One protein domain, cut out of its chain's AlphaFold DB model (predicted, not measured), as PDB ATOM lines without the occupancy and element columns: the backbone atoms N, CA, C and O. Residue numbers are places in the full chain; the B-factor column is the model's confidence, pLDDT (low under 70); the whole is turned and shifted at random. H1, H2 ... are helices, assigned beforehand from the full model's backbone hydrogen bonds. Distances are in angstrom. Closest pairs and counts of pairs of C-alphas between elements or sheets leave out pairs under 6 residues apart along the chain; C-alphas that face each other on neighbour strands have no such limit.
ATOM      1  N   ALA A  13      16.647  21.905 -52.303       92.56
ATOM      2  CA  ALA A  13      16.094  20.615 -52.716       92.56
ATOM      3  C   ALA A  13      16.551  19.464 -51.801       92.56
ATOM      4  O   ALA A  13      15.760  18.582 -51.462       92.56
ATOM      5  N   GLU A  14      17.812  19.487 -51.361       95.00
ATOM      6  CA  GLU A  14      18.328  18.518 -50.390       95.00
ATOM      7  C   GLU A  14      17.667  18.714 -49.021       95.00
ATOM      8  O   GLU A  14      17.249  17.738 -48.409       95.00
ATOM      9  N   LEU A  15      17.496  19.956 -48.558       93.88
ATOM     10  CA  LEU A  15      16.798  20.251 -47.300       93.88
ATOM     11  C   LEU A  15      15.346  19.765 -47.315       93.88
ATOM     12  O   LEU A  15      14.885  19.195 -46.328       93.88
ATOM     13  N   GLU A  16      14.636  19.943 -48.427       94.75
ATOM     14  CA  GLU A  16      13.276  19.419 -48.577       94.75
ATOM     15  C   GLU A  16      13.258  17.885 -48.563       94.75
ATOM     16  O   GLU A  16      12.463  17.267 -47.853       94.75
ATOM     17  N   THR A  17      14.209  17.260 -49.264       97.19
ATOM     18  CA  THR A  17      14.400  15.803 -49.236       97.19
ATOM     19  C   THR A  17      14.630  15.305 -47.809       97.19
ATOM     20  O   THR A  17      14.027  14.305 -47.405       97.19
ATOM     21  N   ILE A  18      15.455  16.018 -47.031       96.81
ATOM     22  CA  ILE A  18      15.735  15.697 -45.628       96.81
ATOM     23  C   ILE A  18      14.445  15.710 -44.805       96.81
ATOM     24  O   ILE A  18      14.136  14.727 -44.135       96.81
ATOM     25  N   LYS A  19      13.669  16.794 -44.896       95.81
ATOM     26  CA  LYS A  19      12.431  16.983 -44.126       95.81
ATOM     27  C   LYS A  19      11.369  15.934 -44.423       95.81
ATOM     28  O   LYS A  19      10.742  15.424 -43.499       95.81
ATOM     29  N   VAL A  20      11.163  15.609 -45.698       96.62
ATOM     30  CA  VAL A  20      10.108  14.673 -46.110       96.62
ATOM     31  C   VAL A  20      10.505  13.218 -45.853       96.62
ATOM     32  O   VAL A  20       9.638  12.385 -45.590       96.62
ATOM     33  N   THR A  21      11.801  12.895 -45.910       97.56
ATOM     34  CA  THR A  21      12.259  11.496 -45.891       97.56
ATOM     35  C   THR A  21      12.733  11.023 -44.518       97.56
ATOM     36  O   THR A  21      12.401   9.912 -44.108       97.56
ATOM     37  N   PHE A  22      13.508  11.826 -43.784       97.44
ATOM     38  CA  PHE A  22      14.248  11.366 -42.602       97.44
ATOM     39  C   PHE A  22      13.458  11.562 -41.306       97.44
ATOM     40  O   PHE A  22      13.889  12.239 -40.372       97.44
ATOM     41  N   ASN A  23      12.283  10.938 -41.245       96.50
ATOM     42  CA  ASN A  23      11.532  10.810 -40.000       96.50
ATOM     43  C   ASN A  23      12.190   9.794 -39.043       96.50
ATOM     44  O   ASN A  23      13.131   9.084 -39.400       96.50
ATOM     45  N   GLU A  24      11.687   9.720 -37.811       97.00
ATOM     46  CA  GLU A  24      12.275   8.881 -36.762       97.00
ATOM     47  C   GLU A  24      12.323   7.388 -37.136       97.00
ATOM     48  O   GLU A  24      13.348   6.743 -36.916       97.00
ATOM     49  N   ASP A  25      11.282   6.860 -37.785       97.44
ATOM     50  CA  ASP A  25      11.232   5.458 -38.215       97.44
ATOM     51  C   ASP A  25      12.301   5.145 -39.271       97.44
ATOM     52  O   ASP A  25      13.004   4.133 -39.179       97.44
ATOM     53  N   VAL A  26      12.476   6.036 -40.254       98.06
ATOM     54  CA  VAL A  26      13.520   5.908 -41.281       98.06
ATOM     55  C   VAL A  26      14.908   5.998 -40.649       98.06
ATOM     56  O   VAL A  26      15.779   5.193 -40.972       98.06
ATOM     57  N   LEU A  27      15.120   6.913 -39.702       98.38
ATOM     58  CA  LEU A  27      16.399   7.031 -38.999       98.38
ATOM     59  C   LEU A  27      16.728   5.767 -38.191       98.38
ATOM     60  O   LEU A  27      17.865   5.291 -38.239       98.38
ATOM     61  N   PHE A  28      15.748   5.162 -37.511       98.38
ATOM     62  CA  PHE A  28      15.940   3.884 -36.819       98.38
ATOM     63  C   PHE A  28      16.233   2.729 -37.779       98.38
ATOM     64  O   PHE A  28      17.109   1.904 -37.495       98.38
ATOM     65  N   LEU A  29      15.542   2.680 -38.921       98.62
ATOM     66  CA  LEU A  29      15.791   1.695 -39.970       98.62
ATOM     67  C   LEU A  29      17.225   1.801 -40.503       98.62
ATOM     68  O   LEU A  29      17.944   0.800 -40.534       98.62
ATOM     69  N   LEU A  30      17.659   3.010 -40.872       98.56
ATOM     70  CA  LEU A  30      19.010   3.269 -41.368       98.56
ATOM     71  C   LEU A  30      20.055   2.916 -40.315       98.56
ATOM     72  O   LEU A  30      21.003   2.190 -40.613       98.56
ATOM     73  N   ARG A  31      19.848   3.336 -39.061       98.62
ATOM     74  CA  ARG A  31      20.712   2.965 -37.935       98.62
ATOM     75  C   ARG A  31      20.882   1.453 -37.846       98.62
ATOM     76  O   ARG A  31      22.000   0.954 -37.771       98.62
ATOM     77  N   LYS A  32      19.777   0.707 -37.880       98.62
ATOM     78  CA  LYS A  32      19.793  -0.755 -37.796       98.62
ATOM     79  C   LYS A  32      20.520  -1.390 -38.982       98.62
ATOM     80  O   LYS A  32      21.326  -2.293 -38.764       98.62
ATOM     81  N   PHE A  33      20.273  -0.902 -40.197       98.31
ATOM     82  CA  PHE A  33      20.951  -1.354 -41.411       98.31
ATOM     83  C   PHE A  33      22.468  -1.131 -41.336       98.31
ATOM     84  O   PHE A  33      23.235  -2.089 -41.479       98.31
ATOM     85  N   PHE A  34      22.908   0.100 -41.045       98.38
ATOM     86  CA  PHE A  34      24.334   0.417 -40.962       98.38
ATOM     87  C   PHE A  34      25.006  -0.411 -39.875       98.38
ATOM     88  O   PHE A  34      26.009  -1.047 -40.160       98.38
ATOM     89  N   LEU A  35      24.397  -0.558 -38.695       97.94
ATOM     90  CA  LEU A  35      24.936  -1.391 -37.613       97.94
ATOM     91  C   LEU A  35      24.952  -2.907 -37.913       97.94
ATOM     92  O   LEU A  35      25.454  -3.682 -37.096       97.94
ATOM     93  N   GLY A  36      24.432  -3.352 -39.063       96.19
ATOM     94  CA  GLY A  36      24.371  -4.767 -39.442       96.19
ATOM     95  C   GLY A  36      23.336  -5.563 -38.644       96.19
ATOM     96  O   GLY A  36      23.488  -6.770 -38.453       96.19
ATOM     97  N   GLY A  37      22.303  -4.892 -38.135       96.62
ATOM     98  CA  GLY A  37      21.198  -5.524 -37.430       96.62
ATOM     99  C   GLY A  37      20.302  -6.330 -38.371       96.62
ATOM    100  O   GLY A  37      20.105  -5.979 -39.532       96.62
ATOM    101  N   LYS A  38      19.707  -7.411 -37.856       96.38
ATOM    102  CA  LYS A  38      18.758  -8.227 -38.624       96.38
ATOM    103  C   LYS A  38      17.468  -7.446 -38.881       96.38
ATOM    104  O   LYS A  38      16.753  -7.130 -37.929       96.38
ATOM    105  N   LEU A  39      17.157  -7.196 -40.149       97.62
ATOM    106  CA  LEU A  39      15.916  -6.541 -40.550       97.62
ATOM    107  C   LEU A  39      14.735  -7.522 -40.543       97.62
ATOM    108  O   LEU A  39      14.881  -8.708 -40.853       97.62
ATOM    109  N   THR A  40      13.562  -7.031 -40.157       98.19
ATOM    110  CA  THR A  40      12.286  -7.724 -40.345       98.19
ATOM    111  C   THR A  40      11.868  -7.664 -41.815       98.19
ATOM    112  O   THR A  40      12.441  -6.927 -42.616       98.19
ATOM    113  N   VAL A  41      10.843  -8.435 -42.185       97.88
ATOM    114  CA  VAL A  41      10.311  -8.424 -43.558       97.88
ATOM    115  C   VAL A  41       9.809  -7.031 -43.951       97.88
ATOM    116  O   VAL A  41      10.015  -6.610 -45.086       97.88
ATOM    117  N   ASP A  42       9.182  -6.305 -43.027       97.81
ATOM    118  CA  ASP A  42       8.640  -4.975 -43.316       97.81
ATOM    119  C   ASP A  42       9.724  -3.896 -43.313       97.81
ATOM    120  O   ASP A  42       9.719  -3.037 -44.190       97.81
ATOM    121  N   GLU A  43      10.719  -3.994 -42.426       98.31
ATOM    122  CA  GLU A  43      11.915  -3.144 -42.481       98.31
ATOM    123  C   GLU A  43      12.687  -3.351 -43.791       98.31
ATOM    124  O   GLU A  43      13.153  -2.386 -44.387       98.31
ATOM    125  N   GLN A  44      12.784  -4.589 -44.288       97.19
ATOM    126  CA  GLN A  44      13.429  -4.870 -45.569       97.19
ATOM    127  C   GLN A  44      12.682  -4.211 -46.736       97.19
ATOM    128  O   GLN A  44      13.321  -3.661 -47.630       97.19
ATOM    129  N   LYS A  45      11.341  -4.230 -46.724       97.38
ATOM    130  CA  LYS A  45      10.529  -3.515 -47.724       97.38
ATOM    131  C   LYS A  45      10.725  -2.004 -47.621       97.38
ATOM    132  O   LYS A  45      10.919  -1.355 -48.643       97.38
ATOM    133  N   ALA A  46      10.693  -1.456 -46.406       97.88
ATOM    134  CA  ALA A  46      10.921  -0.034 -46.167       97.88
ATOM    135  C   ALA A  46      12.321   0.396 -46.632       97.88
ATOM    136  O   ALA A  46      12.465   1.452 -47.241       97.88
ATOM    137  N   LEU A  47      13.336  -0.451 -46.429       97.56
ATOM    138  CA  LEU A  47      14.693  -0.189 -46.899       97.56
ATOM    139  C   LEU A  47      14.771  -0.192 -48.427       97.56
ATOM    140  O   LEU A  47      15.453   0.656 -48.992       97.56
ATOM    141  N   THR A  48      14.053  -1.094 -49.103       96.44
ATOM    142  CA  THR A  48      13.950  -1.080 -50.571       96.44
ATOM    143  C   THR A  48      13.298   0.211 -51.071       96.44
ATOM    144  O   THR A  48      13.826   0.839 -51.980       96.44
ATOM    145  N   ILE A  49      12.209   0.661 -50.438       97.06
ATOM    146  CA  ILE A  49      11.563   1.940 -50.785       97.06
ATOM    147  C   ILE A  49      12.535   3.111 -50.585       97.06
ATOM    148  O   ILE A  49      12.625   3.990 -51.438       97.06
ATOM    149  N   PHE A  50      13.280   3.120 -49.474       97.81
ATOM    150  CA  PHE A  50      14.288   4.146 -49.212       97.81
ATOM    151  C   PHE A  50      15.404   4.127 -50.264       97.81
ATOM    152  O   PHE A  50      15.779   5.175 -50.777       97.81
ATOM    153  N   LYS A  51      15.911   2.941 -50.612       96.44
ATOM    154  CA  LYS A  51      16.946   2.745 -51.634       96.44
ATOM    155  C   LYS A  51      16.538   3.329 -52.987       96.44
ATOM    156  O   LYS A  51      17.381   3.901 -53.673       96.44
ATOM    157  N   ASP A  52      15.270   3.183 -53.363       96.75
ATOM    158  CA  ASP A  52      14.753   3.689 -54.637       96.75
ATOM    159  C   ASP A  52      14.553   5.222 -54.626       96.75
ATOM    160  O   ASP A  52      14.428   5.845 -55.682       96.75
ATOM    161  N   ASN A  53      14.584   5.860 -53.449       97.31
ATOM    162  CA  ASN A  53      14.596   7.314 -53.299       97.31
ATOM    163  C   ASN A  53      16.024   7.863 -53.474       97.31
ATOM    164  O   ASN A  53      16.721   8.179 -52.508       97.31
ATOM    165  N   ILE A  54      16.453   7.976 -54.735       97.69
ATOM    166  CA  ILE A  54      17.811   8.403 -55.106       97.69
ATOM    167  C   ILE A  54      18.233   9.725 -54.437       97.69
ATOM    168  O   ILE A  54      19.305   9.726 -53.831       97.69
ATOM    169  N   PRO A  55      17.419  10.805 -54.421       97.94
ATOM    170  CA  PRO A  55      17.787  12.034 -53.714       97.94
ATOM    171  C   PRO A  55      18.104  11.817 -52.228       97.94
ATOM    172  O   PRO A  55      19.067  12.376 -51.706       97.94
ATOM    173  N   ALA A  56      17.327  10.981 -51.532       97.94
ATOM    174  CA  ALA A  56      17.576  10.692 -50.122       97.94
ATOM    175  C   ALA A  56      18.861   9.878 -49.919       97.94
ATOM    176  O   ALA A  56      19.620  10.152 -48.988       97.94
ATOM    177  N   VAL A  57      19.137   8.911 -50.797       98.25
ATOM    178  CA  VAL A  57      20.383   8.129 -50.766       98.25
ATOM    179  C   VAL A  57      21.600   9.017 -51.030       98.25
ATOM    180  O   VAL A  57      22.607   8.887 -50.333       98.25
ATOM    181  N   GLU A  58      21.520   9.934 -51.994       97.19
ATOM    182  CA  GLU A  58      22.596  10.878 -52.314       97.19
ATOM    183  C   GLU A  58      22.889  11.819 -51.147       97.19
ATOM    184  O   GLU A  58      24.048  11.988 -50.772       97.19
ATOM    185  N   VAL A  59      21.850  12.369 -50.516       97.44
ATOM    186  CA  VAL A  59      21.995  13.220 -49.330       97.44
ATOM    187  C   VAL A  59      22.585  12.444 -48.147       97.44
ATOM    188  O   VAL A  59      23.510  12.927 -47.494       97.44
ATOM    189  N   LEU A  60      22.110  11.220 -47.898       98.38
ATOM    190  CA  LEU A  60      22.659  10.339 -46.864       98.38
ATOM    191  C   LEU A  60      24.144  10.038 -47.114       98.38
ATOM    192  O   LEU A  60      24.948  10.063 -46.181       98.38
ATOM    193  N   ARG A  61      24.521   9.781 -48.375       97.81
ATOM    194  CA  ARG A  61      25.913   9.544 -48.774       97.81
ATOM    195  C   ARG A  61      26.765  10.790 -48.628       97.81
ATOM    196  O   ARG A  61      27.854  10.687 -48.082       97.81
ATOM    197  N   LYS A  62      26.271  11.953 -49.051       95.88
ATOM    198  CA  LYS A  62      26.953  13.239 -48.867       95.88
ATOM    199  C   LYS A  62      27.272  13.481 -47.397       95.88
ATOM    200  O   LYS A  62      28.361  13.960 -47.093       95.88
ATOM    201  N   GLU A  63      26.361  13.139 -46.494       95.75
ATOM    202  CA  GLU A  63      26.579  13.357 -45.069       95.75
ATOM    203  C   GLU A  63      27.542  12.346 -44.439       95.75
ATOM    204  O   GLU A  63      28.486  12.743 -43.762       95.75
ATOM    205  N   LEU A  64      27.361  11.048 -44.700       97.50
ATOM    206  CA  LEU A  64      28.192  10.006 -44.088       97.50
ATOM    207  C   LEU A  64      29.558   9.822 -44.767       97.50
ATOM    208  O   LEU A  64      30.495   9.362 -44.118       97.50
ATOM    209  N   LEU A  65      29.670  10.165 -46.048       96.62
ATOM    210  CA  LEU A  65      30.873  10.069 -46.878       96.62
ATOM    211  C   LEU A  65      31.028  11.325 -47.755       96.62
ATOM    212  O   LEU A  65      30.879  11.249 -48.982       96.62
ATOM    213  N   PRO A  66      31.317  12.494 -47.156       94.62
ATOM    214  CA  PRO A  66      31.664  13.690 -47.905       94.62
ATOM    215  C   PRO A  66      32.817  13.432 -48.874       94.62
ATOM    216  O   PRO A  66      33.854  12.884 -48.502       94.62
ATOM    217  N   VAL A  67      32.640  13.908 -50.101       90.69
ATOM    218  CA  VAL A  67      33.720  14.088 -51.070       90.69
ATOM    219  C   VAL A  67      34.026  15.575 -51.191       90.69
ATOM    220  O   VAL A  67      33.141  16.409 -50.991       90.69
ATOM    221  N   ILE A  68      35.274  15.898 -51.528       92.44
ATOM    222  CA  ILE A  68      35.707  17.278 -51.763       92.44
ATOM    223  C   ILE A  68      34.828  17.895 -52.854       92.44
ATOM    224  O   ILE A  68      34.853  17.460 -54.005       92.44
ATOM    225  N   ASP A  69      34.081  18.925 -52.470       89.69
ATOM    226  CA  ASP A  69      33.208  19.688 -53.351       89.69
ATOM    227  C   ASP A  69      33.790  21.102 -53.531       89.69
ATOM    228  O   ASP A  69      33.776  21.892 -52.581       89.69
ATOM    229  N   PRO A  70      34.340  21.433 -54.717       89.25
ATOM    230  CA  PRO A  70      34.907  22.755 -54.979       89.25
ATOM    231  C   PRO A  70      33.841  23.858 -55.014       89.25
ATOM    232  O   PRO A  70      34.189  25.031 -54.889       89.25
ATOM    233  N   ASP A  71      32.571  23.486 -55.165       87.56
ATOM    234  CA  ASP A  71      31.440  24.400 -55.238       87.56
ATOM    235  C   ASP A  71      30.720  24.551 -53.881       87.56
ATOM    236  O   ASP A  71      29.683  25.225 -53.795       87.56
ATOM    237  N   ALA A  72      31.256  23.942 -52.812       87.50
ATOM    238  CA  ALA A  72      30.727  24.072 -51.462       87.50
ATOM    239  C   ALA A  72      30.813  25.529 -50.962       87.50
ATOM    240  O   ALA A  72      31.800  26.223 -51.230       87.50
ATOM    241  N   PRO A  73      29.827  26.000 -50.171       87.94
ATOM    242  CA  PRO A  73      29.899  27.314 -49.544       87.94
ATOM    243  C   PRO A  73      31.180  27.501 -48.726       87.94
ATOM    244  O   PRO A  73      31.729  26.556 -48.149       87.94
ATOM    245  N   GLN A  74      31.640  28.750 -48.632       86.44
ATOM    246  CA  GLN A  74      32.857  29.082 -47.898       86.44
ATOM    247  C   GLN A  74      32.790  28.559 -46.452       86.44
ATOM    248  O   GLN A  74      31.777  28.713 -45.774       86.44
ATOM    249  N   PHE A  75      33.886  27.948 -45.989       85.94
ATOM    250  CA  PHE A  75      34.010  27.314 -44.666       85.94
ATOM    251  C   PHE A  75      33.108  26.094 -44.426       85.94
ATOM    252  O   PHE A  75      33.023  25.620 -43.297       85.94
ATOM    253  N   GLN A  76      32.471  25.557 -45.469       88.94
ATOM    254  CA  GLN A  76      31.647  24.342 -45.388       88.94
ATOM    255  C   GLN A  76      32.187  23.206 -46.254       88.94
ATOM    256  O   GLN A  76      31.477  22.239 -46.536       88.94
ATOM    257  N   LEU A  77      33.455  23.315 -46.658       90.19
ATOM    258  CA  LEU A  77      34.182  22.203 -47.245       90.19
ATOM    259  C   LEU A  77      34.287  21.087 -46.204       90.19
ATOM    260  O   LEU A  77      34.795  21.302 -45.106       90.19
ATOM    261  N   MET A  78      33.827  19.901 -46.581       90.94
ATOM    262  CA  MET A  78      33.891  18.703 -45.757       90.94
ATOM    263  C   MET A  78      34.688  17.641 -46.499       90.94
ATOM    264  O   MET A  78      34.533  17.469 -47.706       90.94
ATOM    265  N   ASP A  79      35.528  16.932 -45.761       93.69
ATOM    266  CA  ASP A  79      36.273  15.776 -46.239       93.69
ATOM    267  C   ASP A  79      36.618  14.879 -45.042       93.69
ATOM    268  O   ASP A  79      36.762  15.351 -43.908       93.69
ATOM    269  N   MET A  80      36.738  13.576 -45.294       94.69
ATOM    270  CA  MET A  80      36.938  12.567 -44.251       94.69
ATOM    271  C   MET A  80      38.297  12.689 -43.540       94.69
ATOM    272  O   MET A  80      38.427  12.281 -42.380       94.69
ATOM    273  N   TYR A  81      39.293  13.294 -44.190       95.38
ATOM    274  CA  TYR A  81      40.642  13.504 -43.664       95.38
ATOM    275  C   TYR A  81      40.886  14.935 -43.180       95.38
ATOM    276  O   TYR A  81      41.837  15.159 -42.433       95.38
ATOM    277  N   LEU A  82      40.023  15.898 -43.529       91.31
ATOM    278  CA  LEU A  82      40.164  17.315 -43.152       91.31
ATOM    279  C   LEU A  82      40.320  17.534 -41.638       91.31
ATOM    280  O   LEU A  82      40.962  18.489 -41.207       91.31
ATOM    281  N   THR A  83      39.739  16.646 -40.831       89.38
ATOM    282  CA  THR A  83      39.751  16.719 -39.361       89.38
ATOM    283  C   THR A  83      40.942  16.016 -38.706       89.38
ATOM    284  O   THR A  83      41.026  16.005 -37.478       89.38
ATOM    285  N   ILE A  84      41.855  15.416 -39.478       93.38
ATOM    286  CA  ILE A  84      43.083  14.832 -38.925       93.38
ATOM    287  C   ILE A  84      43.998  15.963 -38.457       93.38
ATOM    288  O   ILE A  84      44.469  16.792 -39.241       93.38
ATOM    289  N   GLU A  85      44.286  15.982 -37.161       92.31
ATOM    290  CA  GLU A  85      45.203  16.955 -36.584       92.31
ATOM    291  C   GLU A  85      46.642  16.475 -36.773       92.31
ATOM    292  O   GLU A  85      47.069  15.506 -36.153       92.31
ATOM    293  N   TYR A  86      47.396  17.169 -37.623       93.50
ATOM    294  CA  TYR A  86      48.790  16.830 -37.936       93.50
ATOM    295  C   TYR A  86      49.817  17.711 -37.210       93.50
ATOM    296  O   TYR A  86      51.002  17.382 -37.157       93.50
ATOM    297  N   ARG A  87      49.405  18.871 -36.685       95.06
ATOM    298  CA  ARG A  87      50.339  19.847 -36.110       95.06
ATOM    299  C   ARG A  87      50.918  19.315 -34.804       95.06
ATOM    300  O   ARG A  87      50.186  19.047 -33.863       95.06
ATOM    301  N   GLY A  88      52.243  19.197 -34.749       94.62
ATOM    302  CA  GLY A  88      52.958  18.762 -33.546       94.62
ATOM    303  C   GLY A  88      52.909  17.258 -33.267       94.62
ATOM    304  O   GLY A  88      53.479  16.839 -32.264       94.62
ATOM    305  N   LYS A  89      52.288  16.448 -34.138       95.88
ATOM    306  CA  LYS A  89      52.269  14.983 -34.012       95.88
ATOM    307  C   LYS A  89      53.419  14.332 -34.770       95.88
ATOM    308  O   LYS A  89      53.869  14.839 -35.800       95.88
ATOM    309  N   HIS A  90      53.880  13.183 -34.279       97.06
ATOM    310  CA  HIS A  90      54.839  12.359 -35.009       97.06
ATOM    311  C   HIS A  90      54.189  11.780 -36.286       97.06
ATOM    312  O   HIS A  90      53.001  11.444 -36.251       97.06
ATOM    313  N   PRO A  91      54.923  11.598 -37.405       95.88
ATOM    314  CA  PRO A  91      54.369  11.008 -38.627       95.88
ATOM    315  C   PRO A  91      53.626   9.686 -38.410       95.88
ATOM    316  O   PRO A  91      52.577   9.470 -39.012       95.88
ATOM    317  N   ASP A  92      54.115   8.833 -37.507       93.88
ATOM    318  CA  ASP A  92      53.463   7.556 -37.190       93.88
ATOM    319  C   ASP A  92      52.083   7.731 -36.539       93.88
ATOM    320  O   ASP A  92      51.180   6.936 -36.796       93.88
ATOM    321  N   GLU A  93      51.886   8.775 -35.728       92.88
ATOM    322  CA  GLU A  93      50.582   9.082 -35.126       92.88
ATOM    323  C   GLU A  93      49.590   9.541 -36.197       92.88
ATOM    324  O   GLU A  93      48.455   9.067 -36.238       92.88
ATOM    325  N   ILE A  94      50.048  10.391 -37.119       95.31
ATOM    326  CA  ILE A  94      49.253  10.867 -38.258       95.31
ATOM    327  C   ILE A  94      48.851   9.685 -39.150       95.31
ATOM    328  O   ILE A  94      47.692   9.560 -39.538       95.31
ATOM    329  N   LEU A  95      49.790   8.777 -39.433       94.50
ATOM    330  CA  LEU A  95      49.537   7.540 -40.176       94.50
ATOM    331  C   LEU A  95      48.524   6.633 -39.467       94.50
ATOM    332  O   LEU A  95      47.696   6.010 -40.129       94.50
ATOM    333  N   CYS A  96      48.563   6.552 -38.136       93.62
ATOM    334  CA  CYS A  96      47.562   5.803 -37.379       93.62
ATOM    335  C   CYS A  96      46.168   6.430 -37.506       93.62
ATOM    336  O   CYS A  96      45.203   5.698 -37.727       93.62
ATOM    337  N   GLU A  97      46.051   7.757 -37.416       95.50
ATOM    338  CA  GLU A  97      44.775   8.461 -37.604       95.50
ATOM    339  C   GLU A  97      44.235   8.318 -39.027       95.50
ATOM    340  O   GLU A  97      43.045   8.049 -39.199       95.50
ATOM    341  N   ALA A  98      45.104   8.411 -40.036       96.69
ATOM    342  CA  ALA A  98      44.740   8.168 -41.428       96.69
ATOM    343  C   ALA A  98      44.172   6.754 -41.613       96.69
ATOM    344  O   ALA A  98      43.060   6.605 -42.101       96.69
ATOM    345  N   ARG A  99      44.840   5.721 -41.083       96.81
ATOM    346  CA  ARG A  99      44.338   4.336 -41.148       96.81
ATOM    347  C   ARG A  99      43.005   4.132 -40.426       96.81
ATOM    348  O   ARG A  99      42.205   3.293 -40.825       96.81
ATOM    349  N   ILE A 100      42.757   4.872 -39.344       97.56
ATOM    350  CA  ILE A 100      41.455   4.862 -38.662       97.56
ATOM    351  C   ILE A 100      40.373   5.455 -39.579       97.56
ATOM    352  O   ILE A 100      39.268   4.911 -39.630       97.56
ATOM    353  N   ARG A 101      40.686   6.532 -40.317       97.12
ATOM    354  CA  ARG A 101      39.790   7.099 -41.341       97.12
ATOM    355  C   ARG A 101      39.576   6.138 -42.507       97.12
ATOM    356  O   ARG A 101      38.430   5.987 -42.913       97.12
ATOM    357  N   ASP A 102      40.608   5.436 -42.966       97.69
ATOM    358  CA  ASP A 102      40.480   4.428 -44.028       97.69
ATOM    359  C   ASP A 102      39.437   3.366 -43.643       97.69
ATOM    360  O   ASP A 102      38.502   3.108 -44.393       97.69
ATOM    361  N   VAL A 103      39.509   2.830 -42.414       98.00
ATOM    362  CA  VAL A 103      38.527   1.850 -41.906       98.00
ATOM    363  C   VAL A 103      37.102   2.413 -41.897       98.00
ATOM    364  O   VAL A 103      36.157   1.698 -42.232       98.00
ATOM    365  N   LEU A 104      36.931   3.674 -41.493       98.00
ATOM    366  CA  LEU A 104      35.637   4.359 -41.494       98.00
ATOM    367  C   LEU A 104      35.076   4.492 -42.917       98.00
ATOM    368  O   LEU A 104      33.910   4.167 -43.150       98.00
ATOM    369  N   ILE A 105      35.910   4.956 -43.850       98.12
ATOM    370  CA  ILE A 105      35.549   5.184 -45.251       98.12
ATOM    371  C   ILE A 105      35.187   3.863 -45.920       98.12
ATOM    372  O   ILE A 105      34.087   3.747 -46.456       98.12
ATOM    373  N   ASP A 106      36.054   2.856 -45.819       98.31
ATOM    374  CA  ASP A 106      35.839   1.535 -46.411       98.31
ATOM    375  C   ASP A 106      34.557   0.887 -45.882       98.31
ATOM    376  O   ASP A 106      33.805   0.258 -46.629       98.31
ATOM    377  N   TYR A 107      34.283   1.047 -44.586       98.56
ATOM    378  CA  TYR A 107      33.068   0.522 -43.981       98.56
ATOM    379  C   TYR A 107      31.812   1.173 -44.558       98.56
ATOM    380  O   TYR A 107      30.890   0.467 -44.974       98.56
ATOM    381  N   PHE A 108      31.753   2.506 -44.578       98.38
ATOM    382  CA  PHE A 108      30.581   3.196 -45.100       98.38
ATOM    383  C   PHE A 108      30.437   2.994 -46.607       98.38
ATOM    384  O   PHE A 108      29.313   2.800 -47.063       98.38
ATOM    385  N   ASP A 109      31.527   2.967 -47.376       97.88
ATOM    386  CA  ASP A 109      31.457   2.753 -48.823       97.88
ATOM    387  C   ASP A 109      30.894   1.362 -49.135       97.88
ATOM    388  O   ASP A 109      29.929   1.243 -49.892       97.88
ATOM    389  N   GLN A 110      31.368   0.322 -48.435       97.94
ATOM    390  CA  GLN A 110      30.780  -1.018 -48.520       97.94
ATOM    391  C   GLN A 110      29.306  -1.031 -48.113       97.94
ATOM    392  O   GLN A 110      28.500  -1.683 -48.776       97.94
ATOM    393  N   LYS A 111      28.920  -0.280 -47.076       97.69
ATOM    394  CA  LYS A 111      27.516  -0.187 -46.660       97.69
ATOM    395  C   LYS A 111      26.634   0.528 -47.676       97.69
ATOM    396  O   LYS A 111      25.494   0.112 -47.864       97.69
ATOM    397  N   PHE A 112      27.135   1.546 -48.371       97.69
ATOM    398  CA  PHE A 112      26.406   2.171 -49.475       97.69
ATOM    399  C   PHE A 112      26.323   1.260 -50.698       97.69
ATOM    400  O   PHE A 112      25.279   1.224 -51.350       97.69
ATOM    401  N   ILE A 113      27.372   0.488 -50.990       97.00
ATOM    402  CA  ILE A 113      27.320  -0.561 -52.012       97.00
ATOM    403  C   ILE A 113      26.258  -1.599 -51.629       97.00
ATOM    404  O   ILE A 113      25.419  -1.929 -52.459       97.00
ATOM    405  N   GLU A 114      26.221  -2.064 -50.383       96.12
ATOM    406  CA  GLU A 114      25.210  -3.013 -49.896       96.12
ATOM    407  C   GLU A 114      23.791  -2.432 -49.955       96.12
ATOM    408  O   GLU A 114      22.863  -3.127 -50.359       96.12
ATOM    409  N   LEU A 115      23.619  -1.151 -49.619       96.38
ATOM    410  CA  LEU A 115      22.328  -0.465 -49.698       96.38
ATOM    411  C   LEU A 115      21.829  -0.383 -51.145       96.38
ATOM    412  O   LEU A 115      20.669  -0.664 -51.437       96.38
ATOM    413  N   THR A 116      22.709   0.004 -52.068       94.06
ATOM    414  CA  THR A 116      22.347   0.305 -53.462       94.06
ATOM    415  C   THR A 116      22.400  -0.914 -54.381       94.06
ATOM    416  O   THR A 116      21.733  -0.946 -55.414       94.06
ATOM    417  N   THR A 117      23.092  -1.979 -53.987       92.19
ATOM    418  CA  THR A 117      23.255  -3.209 -54.778       92.19
ATOM    419  C   THR A 117      22.730  -4.430 -54.010       92.19
ATOM    420  O   THR A 117      21.894  -4.282 -53.122       92.19
ATOM    421  N   SER A 118      23.150  -5.638 -54.397       84.44
ATOM    422  CA  SER A 118      22.920  -6.888 -53.650       84.44
ATOM    423  C   SER A 118      24.230  -7.477 -53.110       84.44
ATOM    424  O   SER A 118      24.278  -8.649 -52.738       84.44
ATOM    425  N   ILE A 119      25.319  -6.699 -53.137       91.12
ATOM    426  CA  ILE A 119      26.645  -7.121 -52.686       91.12
ATOM    427  C   ILE A 119      26.747  -6.880 -51.182       91.12
ATOM    428  O   ILE A 119      26.641  -5.751 -50.718       91.12
ATOM    429  N   THR A 120      26.979  -7.942 -50.415       90.50
ATOM    430  CA  THR A 120      27.121  -7.855 -48.959       90.50
ATOM    431  C   THR A 120      28.459  -7.233 -48.557       90.50
ATOM    432  O   THR A 120      29.503  -7.603 -49.100       90.50
ATOM    433  N   SER A 121      28.447  -6.354 -47.548       90.56
ATOM    434  CA  SER A 121      29.674  -5.807 -46.958       90.56
ATOM    435  C   SER A 121      30.558  -6.910 -46.369       90.56
ATOM    436  O   SER A 121      30.083  -7.817 -45.683       90.56
ATOM    437  N   THR A 122      31.866  -6.795 -46.574       93.69
ATOM    438  CA  THR A 122      32.861  -7.701 -45.979       93.69
ATOM    439  C   THR A 122      33.301  -7.231 -44.594       93.69
ATOM    440  O   THR A 122      33.549  -8.049 -43.704       93.69
ATOM    441  N   ILE A 123      33.355  -5.913 -44.377       95.19
ATOM    442  CA  ILE A 123      33.693  -5.326 -43.084       95.19
ATOM    443  C   ILE A 123      32.447  -5.340 -42.198       95.19
ATOM    444  O   ILE A 123      31.389  -4.817 -42.544       95.19
ATOM    445  N   THR A 124      32.584  -5.918 -41.005       97.06
ATOM    446  CA  THR A 124      31.540  -5.903 -39.975       97.06
ATOM    447  C   THR A 124      32.083  -5.302 -38.687       97.06
ATOM    448  O   THR A 124      33.253  -5.488 -38.349       97.06
ATOM    449  N   LEU A 125      31.222  -4.636 -37.911       97.38
ATOM    450  CA  LEU A 125      31.607  -4.056 -36.617       97.38
ATOM    451  C   LEU A 125      32.153  -5.107 -35.642       97.38
ATOM    452  O   LEU A 125      33.021  -4.801 -34.827       97.38
ATOM    453  N   GLN A 126      31.653  -6.343 -35.724       95.94
ATOM    454  CA  GLN A 126      32.160  -7.460 -34.931       95.94
ATOM    455  C   GLN A 126      33.502  -7.977 -35.467       95.94
ATOM    456  O   GLN A 126      34.384  -8.313 -34.680       95.94
ATOM    457  N   GLY A 127      33.682  -8.012 -36.791       95.56
ATOM    458  CA  GLY A 127      34.941  -8.395 -37.432       95.56
ATOM    459  C   GLY A 127      36.103  -7.475 -37.053       95.56
ATOM    460  O   GLY A 127      37.210  -7.956 -36.811       95.56
ATOM    461  N   LEU A 128      35.836  -6.176 -36.882       96.75
ATOM    462  CA  LEU A 128      36.822  -5.197 -36.404       96.75
ATOM    463  C   LEU A 128      37.324  -5.481 -34.972       96.75
ATOM    464  O   LEU A 128      38.387  -5.005 -34.589       96.75
ATOM    465  N   LEU A 129      36.619  -6.298 -34.182       95.25
ATOM    466  CA  LEU A 129      37.055  -6.718 -32.842       95.25
ATOM    467  C   LEU A 129      37.917  -7.990 -32.845       95.25
ATOM    468  O   LEU A 129      38.281  -8.484 -31.775       95.25
ATOM    469  N   SER A 130      38.232  -8.545 -34.020       93.50
ATOM    470  CA  SER A 130      39.016  -9.774 -34.138       93.50
ATOM    471  C   SER A 130      40.353  -9.668 -33.402       93.50
ATOM    472  O   SER A 130      41.132  -8.738 -33.603       93.50
ATOM    473  N   SER A 131      40.651 -10.668 -32.572       89.00
ATOM    474  CA  SER A 131      41.950 -10.810 -31.910       89.00
ATOM    475  C   SER A 131      42.998 -11.505 -32.783       89.00
ATOM    476  O   SER A 131      44.120 -11.699 -32.330       89.00
ATOM    477  N   LYS A 132      42.637 -11.924 -34.003       93.12
ATOM    478  CA  LYS A 132      43.491 -12.699 -34.921       93.12
ATOM    479  C   LYS A 132      44.274 -11.818 -35.906       93.12
ATOM    480  O   LYS A 132      44.564 -12.253 -37.013       93.12
ATOM    481  N   VAL A 133      44.556 -10.574 -35.534       93.88
ATOM    482  CA  VAL A 133      45.333  -9.616 -36.332       93.88
ATOM    483  C   VAL A 133      46.457  -9.044 -35.478       93.88
ATOM    484  O   VAL A 133      46.381  -9.082 -34.248       93.88
ATOM    485  N   GLU A 134      47.485  -8.501 -36.127       95.62
ATOM    486  CA  GLU A 134      48.627  -7.894 -35.440       95.62
ATOM    487  C   GLU A 134      48.200  -6.762 -34.482       95.62
ATOM    488  O   GLU A 134      47.210  -6.071 -34.755       95.62
ATOM    489  N   PRO A 135      48.933  -6.520 -33.375       93.38
ATOM    490  CA  PRO A 135      48.517  -5.586 -32.322       93.38
ATOM    491  C   PRO A 135      48.165  -4.181 -32.819       93.38
ATOM    492  O   PRO A 135      47.152  -3.618 -32.403       93.38
ATOM    493  N   LEU A 136      48.964  -3.633 -33.741       91.19
ATOM    494  CA  LEU A 136      48.713  -2.314 -34.318       91.19
ATOM    495  C   LEU A 136      47.417  -2.298 -35.139       91.19
ATOM    496  O   LEU A 136      46.579  -1.425 -34.938       91.19
ATOM    497  N   GLN A 137      47.208  -3.301 -35.998       94.00
ATOM    498  CA  GLN A 137      45.972  -3.427 -36.776       94.00
ATOM    499  C   GLN A 137      44.757  -3.590 -35.862       94.00
ATOM    500  O   GLN A 137      43.698  -3.029 -36.130       94.00
ATOM    501  N   ARG A 138      44.899  -4.328 -34.756       94.50
ATOM    502  CA  ARG A 138      43.832  -4.479 -33.765       94.50
ATOM    503  C   ARG A 138      43.466  -3.140 -33.126       94.50
ATOM    504  O   ARG A 138      42.280  -2.855 -32.973       94.50
ATOM    505  N   ALA A 139      44.461  -2.328 -32.767       94.75
ATOM    506  CA  ALA A 139      44.241  -0.993 -32.218       94.75
ATOM    507  C   ALA A 139      43.548  -0.073 -33.238       94.75
ATOM    508  O   ALA A 139      42.535   0.543 -32.907       94.75
ATOM    509  N   THR A 140      44.020  -0.059 -34.490       96.19
ATOM    510  CA  THR A 140      43.387   0.671 -35.598       96.19
ATOM    511  C   THR A 140      41.943   0.225 -35.821       96.19
ATOM    512  O   THR A 140      41.056   1.069 -35.878       96.19
ATOM    513  N   ASN A 141      41.673  -1.082 -35.879       97.25
ATOM    514  CA  ASN A 141      40.320  -1.604 -36.087       97.25
ATOM    515  C   ASN A 141      39.374  -1.233 -34.940       97.25
ATOM    516  O   ASN A 141      38.222  -0.880 -35.184       97.25
ATOM    517  N   LEU A 142      39.845  -1.295 -33.690       97.56
ATOM    518  CA  LEU A 142      39.049  -0.904 -32.528       97.56
ATOM    519  C   LEU A 142      38.718   0.594 -32.554       97.56
ATOM    520  O   LEU A 142      37.565   0.970 -32.339       97.56
ATOM    521  N   ALA A 143      39.708   1.439 -32.840       97.62
ATOM    522  CA  ALA A 143      39.505   2.878 -32.954       97.62
ATOM    523  C   ALA A 143      38.584   3.228 -34.138       97.62
ATOM    524  O   ALA A 143      37.631   3.982 -33.958       97.62
ATOM    525  N   GLY A 144      38.787   2.600 -35.301       97.94
ATOM    526  CA  GLY A 144      37.922   2.722 -36.479       97.94
ATOM    527  C   GLY A 144      36.482   2.310 -36.188       97.94
ATOM    528  O   GLY A 144      35.559   3.056 -36.490       97.94
ATOM    529  N   ARG A 145      36.268   1.185 -35.494       98.38
ATOM    530  CA  ARG A 145      34.935   0.753 -35.043       98.38
ATOM    531  C   ARG A 145      34.255   1.812 -34.179       98.38
ATOM    532  O   ARG A 145      33.082   2.107 -34.388       98.38
ATOM    533  N   ASN A 146      34.957   2.347 -33.182       98.31
ATOM    534  CA  ASN A 146      34.385   3.363 -32.297       98.31
ATOM    535  C   ASN A 146      34.062   4.645 -33.065       98.31
ATOM    536  O   ASN A 146      33.016   5.247 -32.832       98.31
ATOM    537  N   MET A 147      34.919   5.013 -34.014       98.06
ATOM    538  CA  MET A 147      34.682   6.154 -34.880       98.06
ATOM    539  C   MET A 147      33.464   5.947 -35.784       98.06
ATOM    540  O   MET A 147      32.642   6.849 -35.868       98.06
ATOM    541  N   ILE A 148      33.291   4.767 -36.389       98.56
ATOM    542  CA  ILE A 148      32.099   4.422 -37.186       98.56
ATOM    543  C   ILE A 148      30.821   4.626 -36.371       98.56
ATOM    544  O   ILE A 148      29.876   5.243 -36.855       98.56
ATOM    545  N   LEU A 149      30.797   4.128 -35.132       98.50
ATOM    546  CA  LEU A 149      29.636   4.264 -34.251       98.50
ATOM    547  C   LEU A 149      29.343   5.733 -33.941       98.50
ATOM    548  O   LEU A 149      28.208   6.172 -34.086       98.50
ATOM    549  N   PHE A 150      30.363   6.493 -33.544       98.25
ATOM    550  CA  PHE A 150      30.202   7.909 -33.225       98.25
ATOM    551  C   PHE A 150      29.755   8.734 -34.442       98.25
ATOM    552  O   PHE A 150      28.840   9.549 -34.329       98.25
ATOM    553  N   HIS A 151      30.369   8.491 -35.601       97.81
ATOM    554  CA  HIS A 151      30.062   9.150 -36.871       97.81
ATOM    555  C   HIS A 151      28.617   8.892 -37.297       97.81
ATOM    556  O   HIS A 151      27.881   9.833 -37.579       97.81
ATOM    557  N   LEU A 152      28.183   7.625 -37.265       98.56
ATOM    558  CA  LEU A 152      26.812   7.247 -37.601       98.56
ATOM    559  C   LEU A 152      25.793   7.965 -36.709       98.56
ATOM    560  O   LEU A 152      24.858   8.573 -37.217       98.56
ATOM    561  N   GLU A 153      25.962   7.889 -35.387       98.38
ATOM    562  CA  GLU A 153      24.999   8.475 -34.445       98.38
ATOM    563  C   GLU A 153      24.941  10.002 -34.570       98.38
ATOM    564  O   GLU A 153      23.852  10.574 -34.565       98.38
ATOM    565  N   SER A 154      26.096  10.657 -34.733       97.56
ATOM    566  CA  SER A 154      26.169  12.115 -34.872       97.56
ATOM    567  C   SER A 154      25.419  12.586 -36.119       97.56
ATOM    568  O   SER A 154      24.536  13.433 -36.019       97.56
ATOM    569  N   HIS A 155      25.667  11.959 -37.269       97.44
ATOM    570  CA  HIS A 155      25.039  12.373 -38.523       97.44
ATOM    571  C   HIS A 155      23.565  11.965 -38.644       97.44
ATOM    572  O   HIS A 155      22.769  12.688 -39.242       97.44
ATOM    573  N   LEU A 156      23.138  10.853 -38.035       98.19
ATOM    574  CA  LEU A 156      21.703  10.554 -37.926       98.19
ATOM    575  C   LEU A 156      20.979  11.574 -37.037       98.19
ATOM    576  O   LEU A 156      19.832  11.933 -37.315       98.19
ATOM    577  N   ASN A 157      21.644  12.070 -35.992       97.25
ATOM    578  CA  ASN A 157      21.117  13.168 -35.194       97.25
ATOM    579  C   ASN A 157      21.055  14.478 -35.997       97.25
ATOM    580  O   ASN A 157      20.054  15.186 -35.900       97.25
ATOM    581  N   ASP A 158      22.050  14.772 -36.835       95.56
ATOM    582  CA  ASP A 158      22.012  15.941 -37.721       95.56
ATOM    583  C   ASP A 158      20.809  15.885 -38.671       95.56
ATOM    584  O   ASP A 158      20.071  16.867 -38.788       95.56
ATOM    585  N   PHE A 159      20.512  14.717 -39.256       97.56
ATOM    586  CA  PHE A 159      19.283  14.526 -40.033       97.56
ATOM    587  C   PHE A 159      18.018  14.768 -39.209       97.56
ATOM    588  O   PHE A 159      17.120  15.464 -39.680       97.56
ATOM    589  N   LYS A 160      17.950  14.262 -37.971       96.31
ATOM    590  CA  LYS A 160      16.810  14.507 -37.070       96.31
ATOM    591  C   LYS A 160      16.606  16.002 -36.812       96.31
ATOM    592  O   LYS A 160      15.476  16.496 -36.860       96.31
ATOM    593  N   VAL A 161      17.689  16.734 -36.552       94.69
ATOM    594  CA  VAL A 161      17.648  18.182 -36.309       94.69
ATOM    595  C   VAL A 161      17.212  18.926 -37.569       94.69
ATOM    596  O   VAL A 161      16.320  19.768 -37.503       94.69
ATOM    597  N   LEU A 162      17.788  18.605 -38.726       93.88
ATOM    598  CA  LEU A 162      17.466  19.266 -39.993       93.88
ATOM    599  C   LEU A 162      16.035  18.979 -40.457       93.88
ATOM    600  O   LEU A 162      15.360  19.898 -40.918       93.88
ATOM    601  N   ALA A 163      15.547  17.750 -40.284       93.56
ATOM    602  CA  ALA A 163      14.192  17.363 -40.668       93.56
ATOM    603  C   ALA A 163      13.113  18.034 -39.802       93.56
ATOM    604  O   ALA A 163      12.000  18.272 -40.265       93.56
ATOM    605  N   THR A 164      13.441  18.369 -38.551       90.06
ATOM    606  CA  THR A 164      12.521  19.038 -37.613       90.06
ATOM    607  C   THR A 164      12.700  20.555 -37.555       90.06
ATOM    608  O   THR A 164      11.904  21.250 -36.914       90.06
ATOM    609  N   LYS A 165      13.720  21.094 -38.232       85.75
ATOM    610  CA  LYS A 165      13.995  22.528 -38.271       85.75
ATOM    611  C   LYS A 165      12.864  23.252 -38.999       85.75
ATOM    612  O   LYS A 165      12.671  23.086 -40.204       85.75
ATOM    613  N   LYS A 166      12.131  24.089 -38.262       74.25
ATOM    614  CA  LYS A 166      11.142  25.002 -38.845       74.25
ATOM    615  C   LYS A 166      11.852  26.011 -39.746       74.25
ATOM    616  O   LYS A 166      12.901  26.539 -39.377       74.25
TER     617      LYS A 166
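AT A GLANCE: This is residues 13 to 166 of the 183 residues of an uncharacterized protein of marine sediment metagenome (UniProt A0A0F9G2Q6). Two long helices, H5 and H6, cross as an X at 55 degrees, and four short helices, H1 to H4, gather round the ends of the X where H5 and H6 finish. Two long links, residues 65 to 90 before H5 and residues 117 to 134 between H5 and H6, have no named element, and residues 70 to 76 and 87 to 92 stick out from the body. The printed part has 154 residues with six named helices, H1 to H6 in chain order, and no named strand; the class is all helix, and the helix packing is mostly crossed. It is compact, with a radius of gyration of the C-alphas of 16.7 A, and spans 46 by 41 by 23 A.

HOW THE PARTS SIT: Begin at H6, residues 135 to 164, the hub, which touches four other helices. Its residues 140 to 148 alone touch H5, residues 91 to 116, at a steep tilt of 55 degrees, the same way; look at the closest C-alphas, those of Ile 100 and Gly 144, 4.7 A apart. Further along, H6 touches H2, residues 24 to 34, at a shallow tilt of 17 degrees, opposite ways, closest at the C-alphas of Leu 27 and Leu 156, 6.5 A apart. H4, residues 54 to 64, touches H6 at a steep tilt of 52 degrees, with the C-alphas of Glu 63 and His 155 closest at 6.8 A. H1, residues 13 to 21, touches H6 about perpendicular at 90 degrees, with the C-alphas of Lys 19 and Ala 163 closest at 3.9 A. H1 also touches H4, closest at the C-alphas of Thr 17 and Ala 56, 6.1 A apart. H3, residues 41 to 52, only just touches H2, with 3 pairs of C-alphas within 8 A, closest Leu 29 and Glu 43 at 6.7 A. H3 and H6 are apart. In H1 to H6, every O i to N i+4 pair is within hydrogen-bond range.

IN THESE COORDINATES: Find C-alpha 13 at (16.094, 20.615, -52.716), where H1 begins and runs to Thr 21. H2 follows from Glu 24 to Phe 34, H3 from Val 41 to Asp 52, and H4 from Ile 54 to Leu 64. From C-alpha 91 at (54.369, 11.008, -38.627), H5 runs 36.9 A to Thr 116. H6 runs 43.9 A from Pro 135 to C-alpha 164 at (12.521, 19.038, -37.613).

THE WHOLE: The C-alphas of Val 41 and Gly 88 are the two farthest apart, 51.6 A. The links H4 to H5, 26 residues, and H5 to H6, 18 residues, are long. The printed part has no cut, and no printed residue is under 70 in pLDDT.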